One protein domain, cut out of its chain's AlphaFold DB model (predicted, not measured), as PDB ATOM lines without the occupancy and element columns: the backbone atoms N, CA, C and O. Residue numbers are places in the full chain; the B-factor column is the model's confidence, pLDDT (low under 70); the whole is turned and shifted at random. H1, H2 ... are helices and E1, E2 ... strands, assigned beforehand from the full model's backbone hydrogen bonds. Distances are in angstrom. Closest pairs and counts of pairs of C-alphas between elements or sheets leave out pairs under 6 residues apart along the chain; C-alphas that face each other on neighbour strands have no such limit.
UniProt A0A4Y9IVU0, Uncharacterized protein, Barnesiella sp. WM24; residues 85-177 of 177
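This is residues 85 to 177 of the 177 residues of an uncharacterized protein of Barnesiella sp. WM24 (UniProt A0A4Y9IVU0). A four-stranded sheet, curled like part of a barrel, wraps round one long helix, H2, while a second helix, H1, packs on the same face of the sheet towards one end of the domain. At the opposite end residues 130 to 136, of which residue 130 belongs to H2 and the others to the long link from H2 to E2, stick out. The printed part has 93 residues, with two named helices and four named strands in the order E1 H1 H2 E2 E3 E4; the class is mixed, helices and strands, and the sheet, in the order E1 E4 E3 E2, is mixed too. The whole is compact, with a radius of gyration of the C-alphas of 13.3 A, and elongated, spanning 40 by 23 by 21 A.

E1, residues 87 to 91, is an edge strand and the parallel neighbour of E4, residues 166 to 176, with N 89 and O 167 2.8 A apart. H1, residues 93 to 106, is on the sheet at a height of 8.8 A; it lies over E2, residues 142 to 147, and runs along the strands, at 2 degrees to E2 on the local plane. The closest C-alphas of H1 and E4 are those of Leu 96 and Phe 171, 6.9 A apart. H2, residues 114 to 130, is on the same face, two layers in which the helices share one face of the sheet, and the sheet curls round it. The closest C-alphas of H2 and E1 are those of Val 118 and Val 88, 5.8 A apart; those of H2 and E2 are Ile 121 and Tyr 142, 6.8 A apart. H1 and H2 are close but not clearly touching, 7.2 A between the C-alphas of Ile 100 and Tyr 114, at a steep tilt of 62 degrees, opposite ways. E2, E3, residues 150 to 163, and E4 form a meander, each strand the antiparallel neighbour of the one before. In the hairpin of E2 and E3, N 155 and O 144 are 2.8 A apart; in that of E3 and E4, N 170 and O 158 are 2.9 A apart. E1 and E2 are apart. In H1 and H2 every O i to N i+4 pair is within hydrogen-bond range.

E1 begins at C-alpha 87, (40.560, 18.182, -10.220), and is 13.2 A long. H1 is 20.0 A long, and H2 is 24.9 A, ending at C-alpha 130, (51.713, 32.002, -9.925). E2 is 15.1 A. E3, 32.8 A, bends by 72 degrees at residue 153; E4, 28.4 A, bends by 58 degrees at residue 173 and ends at C-alpha 176, (30.388, 33.373, 10.401).

The C-alphas farthest apart are those of Gln 105 and Glu 133, 42.0 A. The printed part has no cut; the link from H2 to E2, 11 residues, is long. The mean pLDDT of the printed part is 87.0, and residues 130 to 139 and residue 177, the chain's last, are under 70.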
ATOM      1  N   ASP A  85      44.521  21.820 -15.892       73.06
ATOM      2  CA  ASP A  85      43.299  21.708 -15.107       73.06
ATOM      3  C   ASP A  85      43.529  20.770 -13.931       73.06
ATOM      4  O   ASP A  85      44.019  19.648 -14.101       73.06
ATOM      5  N   TYR A  86      43.211  21.274 -12.740       82.38
ATOM      6  CA  TYR A  86      43.260  20.519 -11.501       82.38
ATOM      7  C   TYR A  86      41.857  20.040 -11.150       82.38
ATOM      8  O   TYR A  86      40.914  20.835 -11.122       82.38
ATOM      9  N   ASN A  87      41.740  18.750 -10.856       87.75
ATOM     10  CA  ASN A  87      40.560  18.182 -10.220       87.75
ATOM     11  C   ASN A  87      40.551  18.582  -8.743       87.75
ATOM     12  O   ASN A  87      41.611  18.730  -8.139       87.75
ATOM     13  N   VAL A  88      39.366  18.710  -8.150       91.62
ATOM     14  CA  VAL A  88      39.224  18.963  -6.712       91.62
ATOM     15  C   VAL A  88      38.520  17.780  -6.074       91.62
ATOM     16  O   VAL A  88      37.437  17.380  -6.504       91.62
ATOM     17  N   PHE A  89      39.147  17.223  -5.047       93.62
ATOM     18  CA  PHE A  89      38.570  16.213  -4.178       93.62
ATOM     19  C   PHE A  89      38.295  16.839  -2.810       93.62
ATOM     20  O   PHE A  89      39.188  17.433  -2.207       93.62
ATOM     21  N   ILE A  90      37.054  16.721  -2.335       95.31
ATOM     22  CA  ILE A  90      36.621  17.301  -1.062       95.31
ATOM     23  C   ILE A  90      36.311  16.176  -0.074       95.31
ATOM     24  O   ILE A  90      35.292  15.490  -0.191       95.31
ATOM     25  N   GLU A  91      37.169  16.006   0.929       94.88
ATOM     26  CA  GLU A  91      36.860  15.183   2.095       94.88
ATOM     27  C   GLU A  91      35.738  15.835   2.911       94.88
ATOM     28  O   GLU A  91      35.714  17.050   3.109       94.88
ATOM     29  N   GLY A  92      34.781  15.028   3.380       92.75
ATOM     30  CA  GLY A  92      33.570  15.537   4.034       92.75
ATOM     31  C   GLY A  92      32.459  15.967   3.067       92.75
ATOM     32  O   GLY A  92      31.545  16.683   3.474       92.75
ATOM     33  N   TYR A  93      32.503  15.514   1.805       92.88
ATOM     34  CA  TYR A  93      31.499  15.827   0.779       92.88
ATOM     35  C   TYR A  93      30.049  15.607   1.229       92.88
ATOM     36  O   TYR A  93      29.204  16.449   0.941       92.88
ATOM     37  N   ASP A  94      29.745  14.523   1.950       93.69
ATOM     38  CA  ASP A  94      28.370  14.244   2.385       93.69
ATOM     39  C   ASP A  94      27.816  15.366   3.278       93.69
ATOM     40  O   ASP A  94      26.703  15.841   3.057       93.69
ATOM     41  N   SER A  95      28.626  15.871   4.215       94.00
ATOM     42  CA  SER A  95      28.245  16.996   5.078       94.00
ATOM     43  C   SER A  95      28.144  18.307   4.296       94.00
ATOM     44  O   SER A  95      27.185  19.058   4.471       94.00
ATOM     45  N   LEU A  96      29.090  18.572   3.389       95.88
ATOM     46  CA  LEU A  96      29.023  19.739   2.509       95.88
ATOM     47  C   LEU A  96      27.734  19.730   1.673       95.88
ATOM     48  O   LEU A  96      27.059  20.751   1.551       95.88
ATOM     49  N   LYS A  97      27.379  18.576   1.107       96.00
ATOM     50  CA  LYS A  97      26.208  18.403   0.247       96.00
ATOM     51  C   LYS A  97      24.906  18.699   0.985       96.00
ATOM     52  O   LYS A  97      24.027  19.341   0.413       96.00
ATOM     53  N   GLU A  98      24.783  18.258   2.236       95.19
ATOM     54  CA  GLU A  98      23.626  18.583   3.078       95.19
ATOM     55  C   GLU A  98      23.477  20.096   3.262       95.19
ATOM     56  O   GLU A  98      22.380  20.631   3.100       95.19
ATOM     57  N   HIS A  99      24.581  20.803   3.519       95.38
ATOM     58  CA  HIS A  99      24.556  22.257   3.629       95.38
ATOM     59  C   HIS A  99      24.176  22.938   2.316       95.38
ATOM     60  O   HIS A  99      23.268  23.767   2.318       95.38
ATOM     61  N   ILE A 100      24.815  22.576   1.199       95.94
ATOM     62  CA  ILE A 100      24.498  23.156  -0.114       95.94
ATOM     63  C   ILE A 100      23.006  22.986  -0.419       95.94
ATOM     64  O   ILE A 100      22.364  23.942  -0.841       95.94
ATOM     65  N   SER A 101      22.438  21.808  -0.142       96.12
ATOM     66  CA  SER A 101      21.015  21.548  -0.377       96.12
ATOM     67  C   SER A 101      20.096  22.394   0.513       96.12
ATOM     68  O   SER A 101      19.071  22.883   0.040       96.12
ATOM     69  N   ASP A 102      20.454  22.619   1.781       95.56
ATOM     70  CA  ASP A 102      19.689  23.505   2.672       95.56
ATOM     71  C   ASP A 102      19.695  24.958   2.169       95.56
ATOM     72  O   ASP A 102      18.647  25.607   2.118       95.56
ATOM     73  N   TYR A 103      20.856  25.468   1.743       94.19
ATOM     74  CA  TYR A 103      20.962  26.828   1.205       94.19
ATOM     75  C   TYR A 103      20.303  26.969  -0.167       94.19
ATOM     76  O   TYR A 103      19.670  27.990  -0.411       94.19
ATOM     77  N   GLU A 104      20.358  25.949  -1.023       95.94
ATOM     78  CA  GLU A 104      19.627  25.914  -2.295       95.94
ATOM     79  C   GLU A 104      18.112  26.039  -2.077       95.94
ATOM     80  O   GLU A 104      17.444  26.812  -2.761       95.94
ATOM     81  N   GLN A 105      17.553  25.340  -1.084       95.19
ATOM     82  CA  GLN A 105      16.119  25.419  -0.786       95.19
ATOM     83  C   GLN A 105      15.696  26.783  -0.232       95.19
ATOM     84  O   GLN A 105      14.586  27.245  -0.504       95.19
ATOM     85  N   ARG A 106      16.554  27.423   0.570       92.81
ATOM     86  CA  ARG A 106      16.239  28.696   1.238       92.81
ATOM     87  C   ARG A 106      16.551  29.919   0.379       92.81
ATOM     88  O   ARG A 106      15.823  30.906   0.457       92.81
ATOM     89  N   TYR A 107      17.614  29.849  -0.417       92.44
ATOM     90  CA  TYR A 107      18.177  30.945  -1.211       92.44
ATOM     91  C   TYR A 107      18.527  30.464  -2.631       92.44
ATOM     92  O   TYR A 107      19.686  30.536  -3.048       92.44
ATOM     93  N   PRO A 108      17.537  29.985  -3.405       90.88
ATOM     94  CA  PRO A 108      17.764  29.332  -4.700       90.88
ATOM     95  C   PRO A 108      18.426  30.232  -5.750       90.88
ATOM     96  O   PRO A 108      18.990  29.735  -6.719       90.88
ATOM     97  N   GLU A 109      18.354  31.553  -5.581       88.69
ATOM     98  CA  GLU A 109      18.927  32.512  -6.529       88.69
ATOM     99  C   GLU A 109      20.401  32.833  -6.253       88.69
ATOM    100  O   GLU A 109      21.098  33.278  -7.163       88.69
ATOM    101  N   THR A 110      20.881  32.634  -5.019       91.56
ATOM    102  CA  THR A 110      22.203  33.127  -4.595       91.56
ATOM    103  C   THR A 110      23.084  32.085  -3.921       91.56
ATOM    104  O   THR A 110      24.254  32.375  -3.679       91.56
ATOM    105  N   PHE A 111      22.588  30.882  -3.622       94.62
ATOM    106  CA  PHE A 111      23.409  29.825  -3.027       94.62
ATOM    107  C   PHE A 111      24.641  29.493  -3.882       94.62
ATOM    108  O   PHE A 111      24.610  29.510  -5.116       94.62
ATOM    109  N   THR A 112      25.741  29.150  -3.221       94.31
ATOM    110  CA  THR A 112      26.944  28.669  -3.899       94.31
ATOM    111  C   THR A 112      26.818  27.167  -4.148       94.31
ATOM    112  O   THR A 112      26.739  26.367  -3.215       94.31
ATOM    113  N   SER A 113      26.791  26.784  -5.427       94.94
ATOM    114  CA  SER A 113      26.697  25.388  -5.853       94.94
ATOM    115  C   SER A 113      28.014  24.628  -5.661       94.94
ATOM    116  O   SER A 113      29.092  25.216  -5.558       94.94
ATOM    117  N   TYR A 114      27.936  23.295  -5.677       94.62
ATOM    118  CA  TYR A 114      29.121  22.435  -5.611       94.62
ATOM    119  C   TYR A 114      30.114  22.715  -6.748       94.62
ATOM    120  O   TYR A 114      31.312  22.843  -6.506       94.62
ATOM    121  N   ASP A 115      29.616  22.871  -7.975       91.06
ATOM    122  CA  ASP A 115      30.463  23.152  -9.139       91.06
ATOM    123  C   ASP A 115      31.199  24.487  -8.987       91.06
ATOM    124  O   ASP A 115      32.371  24.598  -9.344       91.06
ATOM    125  N   LYS A 116      30.531  25.489  -8.399       91.12
ATOM    126  CA  LYS A 116      31.144  26.784  -8.106       91.12
ATOM    127  C   LYS A 116      32.242  26.658  -7.047       91.12
ATOM    128  O   LYS A 116      33.315  27.212  -7.244       91.12
ATOM    129  N   ILE A 117      32.023  25.873  -5.989       94.50
ATOM    130  CA  ILE A 117      33.047  25.585  -4.969       94.50
ATOM    131  C   ILE A 117      34.279  24.929  -5.603       94.50
ATOM    132  O   ILE A 117      35.400  25.389  -5.405       94.50
ATOM    133  N   VAL A 118      34.083  23.870  -6.395       93.06
ATOM    134  CA  VAL A 118      35.179  23.165  -7.081       93.06
ATOM    135  C   VAL A 118      35.958  24.113  -7.989       93.06
ATOM    136  O   VAL A 118      37.192  24.101  -7.981       93.06
ATOM    137  N   LYS A 119      35.244  24.949  -8.750       89.25
ATOM    138  CA  LYS A 119      35.851  25.960  -9.610       89.25
ATOM    139  C   LYS A 119      36.698  26.933  -8.788       89.25
ATOM    140  O   LYS A 119      37.892  27.037  -9.050       89.25
ATOM    141  N   GLU A 120      36.135  27.559  -7.759       90.31
ATOM    142  CA  GLU A 120      36.840  28.548  -6.934       90.31
ATOM    143  C   GLU A 120      38.099  27.981  -6.259       90.31
ATOM    144  O   GLU A 120      39.130  28.654  -6.235       90.31
ATOM    145  N   ILE A 121      38.069  26.737  -5.768       92.00
ATOM    146  CA  ILE A 121      39.254  26.086  -5.178       92.00
ATOM    147  C   ILE A 121      40.341  25.864  -6.234       92.00
ATOM    148  O   ILE A 121      41.502  26.211  -6.012       92.00
ATOM    149  N   SER A 122      39.972  25.310  -7.395       89.31
ATOM    150  CA  SER A 122      40.911  25.055  -8.495       89.31
ATOM    151  C   SER A 122      41.553  26.355  -8.992       89.31
ATOM    152  O   SER A 122      42.769  26.434  -9.175       89.31
ATOM    153  N   GLU A 123      40.746  27.401  -9.157       86.00
ATOM    154  CA  GLU A 123      41.169  28.726  -9.602       86.00
ATOM    155  C   GLU A 123      42.057  29.436  -8.577       86.00
ATOM    156  O   GLU A 123      43.115  29.958  -8.937       86.00
ATOM    157  N   SER A 124      41.691  29.378  -7.296       86.81
ATOM    158  CA  SER A 124      42.493  29.935  -6.203       86.81
ATOM    159  C   SER A 124      43.852  29.249  -6.103       86.81
ATOM    160  O   SER A 124      44.878  29.916  -5.988       86.81
ATOM    161  N   TYR A 125      43.895  27.919  -6.217       86.06
ATOM    162  CA  TYR A 125      45.155  27.177  -6.205       86.06
ATOM    163  C   TYR A 125      46.052  27.539  -7.399       86.06
ATOM    164  O   TYR A 125      47.247  27.792  -7.233       86.06
ATOM    165  N   LYS A 126      45.472  27.638  -8.604       83.50
ATOM    166  CA  LYS A 126      46.165  28.110  -9.815       83.50
ATOM    167  C   LYS A 126      46.741  29.520  -9.631       83.50
ATOM    168  O   LYS A 126      47.891  29.757  -9.993       83.50
ATOM    169  N   ALA A 127      45.975  30.439  -9.045       80.06
ATOM    170  CA  ALA A 127      46.440  31.792  -8.764       80.06
ATOM    171  C   ALA A 127      47.621  31.796  -7.777       80.06
ATOM    172  O   ALA A 127      48.635  32.444  -8.041       80.06
ATOM    173  N   ARG A 128      47.545  31.008  -6.695       81.00
ATOM    174  CA  ARG A 128      48.631  30.899  -5.707       81.00
ATOM    175  C   ARG A 128      49.920  30.310  -6.299       81.00
ATOM    176  O   ARG A 128      51.000  30.809  -6.009       81.00
ATOM    177  N   LEU A 129      49.830  29.333  -7.209       77.00
ATOM    178  CA  LEU A 129      50.995  28.788  -7.937       77.00
ATOM    179  C   LEU A 129      51.778  29.848  -8.735       77.00
ATOM    180  O   LEU A 129      52.977  29.682  -8.990       77.00
ATOM    181  N   HIS A 130      51.097  30.900  -9.191       68.31
ATOM    182  CA  HIS A 130      51.713  32.002  -9.925       68.31
ATOM    183  C   HIS A 130      52.447  32.972  -8.985       68.31
ATOM    184  O   HIS A 130      53.490  33.514  -9.357       68.31
ATOM    185  N   ASP A 131      51.948  33.145  -7.763       67.69
ATOM    186  CA  ASP A 131      52.522  34.013  -6.735       67.69
ATOM    187  C   ASP A 131      53.605  33.272  -5.925       67.69
ATOM    188  O   ASP A 131      53.450  32.905  -4.761       67.69
ATOM    189  N   LYS A 132      54.739  32.995  -6.581       59.59
ATOM    190  CA  LYS A 132      55.859  32.209  -6.022       59.59
ATOM    191  C   LYS A 132      56.621  32.894  -4.875       59.59
ATOM    192  O   LYS A 132      57.652  32.371  -4.450       59.59
ATOM    193  N   GLU A 133      56.171  34.050  -4.395       57.28
ATOM    194  CA  GLU A 133      56.912  34.873  -3.431       57.28
ATOM    195  C   GLU A 133      56.518  34.636  -1.958       57.28
ATOM    196  O   GLU A 133      57.234  35.092  -1.068       57.28
ATOM    197  N   HIS A 134      55.462  33.859  -1.670       57.34
ATOM    198  CA  HIS A 134      54.965  33.640  -0.300       57.34
ATOM    199  C   HIS A 134      55.215  32.217   0.239       57.34
ATOM    200  O   HIS A 134      54.423  31.314  -0.019       57.34
ATOM    201  N   PRO A 135      56.271  31.954   1.031       56.88
ATOM    202  CA  PRO A 135      56.481  30.629   1.618       56.88
ATOM    203  C   PRO A 135      55.299  30.219   2.517       56.88
ATOM    204  O   PRO A 135      54.965  30.930   3.459       56.88
ATOM    205  N   GLY A 136      54.695  29.057   2.236       64.38
ATOM    206  CA  GLY A 136      53.542  28.519   2.975       64.38
ATOM    207  C   GLY A 136      52.178  28.691   2.291       64.38
ATOM    208  O   GLY A 136      51.193  28.180   2.818       64.38
ATOM    209  N   TRP A 137      52.124  29.324   1.111       67.62
ATOM    210  CA  TRP A 137      50.890  29.551   0.334       67.62
ATOM    211  C   TRP A 137      50.071  28.274   0.069       67.62
ATOM    212  O   TRP A 137      48.845  28.318  -0.028       67.62
ATOM    213  N   GLU A 138      50.742  27.122  -0.037       65.38
ATOM    214  CA  GLU A 138      50.113  25.821  -0.295       65.38
ATOM    215  C   GLU A 138      49.162  25.407   0.832       65.38
ATOM    216  O   GLU A 138      48.220  24.670   0.582       65.38
ATOM    217  N   GLN A 139      49.377  25.897   2.057       68.12
ATOM    218  CA  GLN A 139      48.636  25.486   3.253       68.12
ATOM    219  C   GLN A 139      47.530  26.465   3.657       68.12
ATOM    220  O   GLN A 139      46.900  26.267   4.692       68.12
ATOM    221  N   GLU A 140      47.299  27.525   2.882       81.06
ATOM    222  CA  GLU A 140      46.228  28.467   3.192       81.06
ATOM    223  C   GLU A 140      44.851  27.833   2.980       81.06
ATOM    224  O   GLU A 140      44.561  27.257   1.923       81.06
ATOM    225  N   ASP A 141      43.977  28.012   3.966       88.00
ATOM    226  CA  ASP A 141      42.585  27.588   3.885       88.00
ATOM    227  C   ASP A 141      41.852  28.336   2.753       88.00
ATOM    228  O   ASP A 141      42.217  29.446   2.344       88.00
ATOM    229  N   TYR A 142      40.821  27.700   2.203       91.00
ATOM    230  CA  TYR A 142      39.920  28.291   1.221       91.00
ATOM    231  C   TYR A 142      38.641  28.723   1.922       91.00
ATOM    232  O   TYR A 142      37.999  27.935   2.622       91.00
ATOM    233  N   HIS A 143      38.260  29.975   1.702       92.75
ATOM    234  CA  HIS A 143      37.060  30.581   2.259       92.75
ATOM    235  C   HIS A 143      36.128  30.952   1.118       92.75
ATOM    236  O   HIS A 143      36.440  31.843   0.332       92.75
ATOM    237  N   ILE A 144      34.998  30.258   1.027       93.12
ATOM    238  CA  ILE A 144      34.063  30.409  -0.087       93.12
ATOM    239  C   ILE A 144      32.711  30.856   0.463       93.12
ATOM    240  O   ILE A 144      32.156  30.150   1.306       93.12
ATOM    241  N   PRO A 145      32.155  31.998   0.023       93.06
ATOM    242  CA  PRO A 145      30.846  32.459   0.471       93.06
ATOM    243  C   PRO A 145      29.768  31.396   0.287       93.06
ATOM    244  O   PRO A 145      29.694  30.725  -0.745       93.06
ATOM    245  N   VAL A 146      28.898  31.261   1.281       93.75
ATOM    246  CA  VAL A 146      27.776  30.316   1.221       93.75
ATOM    247  C   VAL A 146      26.705  30.783   0.233       93.75
ATOM    248  O   VAL A 146      26.099  29.960  -0.457       93.75
ATOM    249  N   CYS A 147      26.517  32.101   0.135       91.06
ATOM    250  CA  CYS A 147      25.658  32.761  -0.839       91.06
ATOM    251  C   CYS A 147      26.424  33.917  -1.498       91.06
ATOM    252  O   CYS A 147      27.206  34.600  -0.843       91.06
ATOM    253  N   SER A 148      26.190  34.175  -2.784       84.56
ATOM    254  CA  SER A 148      26.890  35.220  -3.544       84.56
ATOM    255  C   SER A 148      26.573  36.646  -3.094       84.56
ATOM    256  O   SER A 148      27.291  37.574  -3.453       84.56
ATOM    257  N   ASP A 149      25.467  36.843  -2.378       80.75
ATOM    258  CA  ASP A 149      25.029  38.142  -1.878       80.75
ATOM    259  C   ASP A 149      25.474  38.420  -0.433       80.75
ATOM    260  O   ASP A 149      25.364  39.568   0.007       80.75
ATOM    261  N   TRP A 150      25.994  37.420   0.298       80.06
ATOM    262  CA  TRP A 150      26.403  37.542   1.703       80.06
ATOM    263  C   TRP A 150      27.864  37.131   1.897       80.06
ATOM    264  O   TRP A 150      28.233  35.975   1.715       80.06
ATOM    265  N   GLU A 151      28.694  38.069   2.345       74.00
ATOM    266  CA  GLU A 151      30.110  37.802   2.644       74.00
ATOM    267  C   GLU A 151      30.328  37.303   4.085       74.00
ATOM    268  O   GLU A 151      31.420  36.863   4.426       74.00
ATOM    269  N   ASP A 152      29.305  37.357   4.949       82.88
ATOM    270  CA  ASP A 152      29.450  37.075   6.384       82.88
ATOM    271  C   ASP A 152      29.452  35.582   6.724       82.88
ATOM    272  O   ASP A 152      29.823  35.221   7.838       82.88
ATOM    273  N   LYS A 153      29.051  34.705   5.798       90.75
ATOM    274  CA  LYS A 153      29.041  33.251   5.989       90.75
ATOM    275  C   LYS A 153      29.820  32.547   4.899       90.75
ATOM    276  O   LYS A 153      29.499  32.677   3.719       90.75
ATOM    277  N   ILE A 154      30.775  31.725   5.313       94.00
ATOM    278  CA  ILE A 154      31.704  31.039   4.416       94.00
ATOM    279  C   ILE A 154      31.760  29.538   4.706       94.00
ATOM    280  O   ILE A 154      31.739  29.114   5.863       94.00
ATOM    281  N   TYR A 155      31.853  28.738   3.650       95.38
ATOM    282  CA  TYR A 155      32.406  27.394   3.703       95.38
ATOM    283  C   TYR A 155      33.920  27.502   3.898       95.38
ATOM    284  O   TYR A 155      34.582  28.267   3.194       95.38
ATOM    285  N   VAL A 156      34.458  26.735   4.845       94.94
ATOM    286  CA  VAL A 156      35.899  26.679   5.107       94.94
ATOM    287  C   VAL A 156      36.434  25.323   4.676       94.94
ATOM    288  O   VAL A 156      35.922  24.280   5.098       94.94
ATOM    289  N   PHE A 157      37.473  25.347   3.843       95.81
ATOM    290  CA  PHE A 157      38.173  24.157   3.383       95.81
ATOM    291  C   PHE A 157      39.652  24.254   3.706       95.81
ATOM    292  O   PHE A 157      40.315  25.191   3.269       95.81
ATOM    293  N   ASN A 158      40.188  23.255   4.389       93.38
ATOM    294  CA  ASN A 158      41.615  23.214   4.661       93.38
ATOM    295  C   ASN A 158      42.324  22.457   3.556       93.38
ATOM    296  O   ASN A 158      41.875  21.385   3.138       93.38
ATOM    297  N   PHE A 159      43.446  22.998   3.097       91.06
ATOM    298  CA  PHE A 159      44.295  22.266   2.175       91.06
ATOM    299  C   PHE A 159      44.855  21.020   2.864       91.06
ATOM    300  O   PHE A 159      45.387  21.099   3.973       91.06
ATOM    301  N   HIS A 160      44.732  19.866   2.209       88.50
ATOM    302  CA  HIS A 160      45.271  18.614   2.722       88.50
ATOM    303  C   HIS A 160      46.546  18.219   1.983       88.50
ATOM    304  O   HIS A 160      47.624  18.157   2.576       88.50
ATOM    305  N   ASN A 161      46.429  17.955   0.683       88.12
ATOM    306  CA  ASN A 161      47.551  17.628  -0.183       88.12
ATOM    307  C   ASN A 161      47.190  17.844  -1.659       88.12
ATOM    308  O   ASN A 161      46.054  18.158  -2.015       88.12
ATOM    309  N   ILE A 162      48.184  17.656  -2.522       86.50
ATOM    310  CA  ILE A 162      47.993  17.546  -3.962       86.50
ATOM    311  C   ILE A 162      48.570  16.216  -4.444       86.50
ATOM    312  O   ILE A 162      49.717  15.890  -4.135       86.50
ATOM    313  N   ASP A 163      47.776  15.461  -5.199       84.50
ATOM    314  CA  ASP A 163      48.203  14.226  -5.856       84.50
ATOM    315  C   ASP A 163      48.137  14.402  -7.374       84.50
ATOM    316  O   ASP A 163      47.056  14.480  -7.958       84.50
ATOM    317  N   GLU A 164      49.307  14.531  -8.003       81.88
ATOM    318  CA  GLU A 164      49.503  14.853  -9.422       81.88
ATOM    319  C   GLU A 164      48.748  16.114  -9.891       81.88
ATOM    320  O   GLU A 164      49.317  17.204  -9.983       81.88
ATOM    321  N   LYS A 165      47.461  15.960 -10.220       85.12
ATOM    322  CA  LYS A 165      46.542  17.007 -10.685       85.12
ATOM    323  C   LYS A 165      45.255  17.082  -9.861       85.12
ATOM    324  O   LYS A 165      44.299  17.713 -10.297       85.12
ATOM    325  N   THR A 166      45.209  16.447  -8.700       89.00
ATOM    326  CA  THR A 166      44.050  16.466  -7.810       89.00
ATOM    327  C   THR A 166      44.399  17.237  -6.553       89.00
ATOM    328  O   THR A 166      45.272  16.827  -5.796       89.00
ATOM    329  N   ILE A 167      43.723  18.360  -6.346       91.31
ATOM    330  CA  ILE A 167      43.789  19.144  -5.117       91.31
ATOM    331  C   ILE A 167      42.840  18.481  -4.122       91.31
ATOM    332  O   ILE A 167      41.635  18.425  -4.367       91.31
ATOM    333  N   CYS A 168      43.369  17.987  -3.011       92.50
ATOM    334  CA  CYS A 168      42.560  17.434  -1.937       92.50
ATOM    335  C   CYS A 168      42.400  18.477  -0.837       92.50
ATOM    336  O   CYS A 168      43.378  19.010  -0.301       92.50
ATOM    337  N   VAL A 169      41.151  18.739  -0.477       94.62
ATOM    338  CA  VAL A 169      40.785  19.650   0.603       94.62
ATOM    339  C   VAL A 169      39.837  18.962   1.574       94.62
ATOM    340  O   VAL A 169      39.098  18.055   1.193       94.62
ATOM    341  N   ILE A 170      39.828  19.413   2.823       95.94
ATOM    342  CA  ILE A 170      38.927  18.917   3.865       95.94
ATOM    343  C   ILE A 170      37.897  19.993   4.171       95.94
ATOM    344  O   ILE A 170      38.260  21.111   4.531       95.94
ATOM    345  N   PHE A 171      36.611  19.664   4.051       96.81
ATOM    346  CA  PHE A 171      35.540  20.548   4.491       96.81
ATOM    347  C   PHE A 171      35.470  20.592   6.024       96.81
ATOM    348  O   PHE A 171      35.198  19.582   6.672       96.81
ATOM    349  N   ASN A 172      35.673  21.778   6.598       92.75
ATOM    350  CA  ASN A 172      35.729  21.989   8.048       92.75
ATOM    351  C   ASN A 172      34.452  22.584   8.651       92.75
ATOM    352  O   ASN A 172      34.354  22.726   9.872       92.75
ATOM    353  N   GLY A 173      33.475  22.939   7.816       93.50
ATOM    354  CA  GLY A 173      32.194  23.491   8.245       93.50
ATOM    355  C   GLY A 173      31.917  24.888   7.697       93.50
ATOM    356  O   GLY A 173      32.594  25.386   6.795       93.50
ATOM    357  N   ILE A 174      30.881  25.511   8.259       92.94
ATOM    358  CA  ILE A 174      30.451  26.870   7.926       92.94
ATOM    359  C   ILE A 174      30.764  27.790   9.095       92.94
ATOM    360  O   ILE A 174      30.346  27.527  10.225       92.94
ATOM    361  N   TYR A 175      31.436  28.896   8.805       89.25
ATOM    362  CA  TYR A 175      31.792  29.905   9.792       89.25
ATOM    363  C   TYR A 175      31.116  31.227   9.461       89.25
ATOM    364  O   TYR A 175      30.861  31.539   8.296       89.25
ATOM    365  N   LYS A 176      30.810  31.985  10.514       81.81
ATOM    366  CA  LYS A 176      30.388  33.373  10.401       81.81
ATOM    367  C   LYS A 176      31.585  34.266  10.728       81.81
ATOM    368  O   LYS A 176      32.179  34.064  11.789       81.81
ATOM    369  N   LEU A 177      31.929  35.180   9.825       60.25
ATOM    370  CA  LEU A 177      32.966  36.196  10.035       60.25
ATOM    371  C   LEU A 177      32.502  37.282  11.017       60.25
ATOM    372  O   LEU A 177      31.284  37.591  11.051       60.25
TER     373      LEU A 177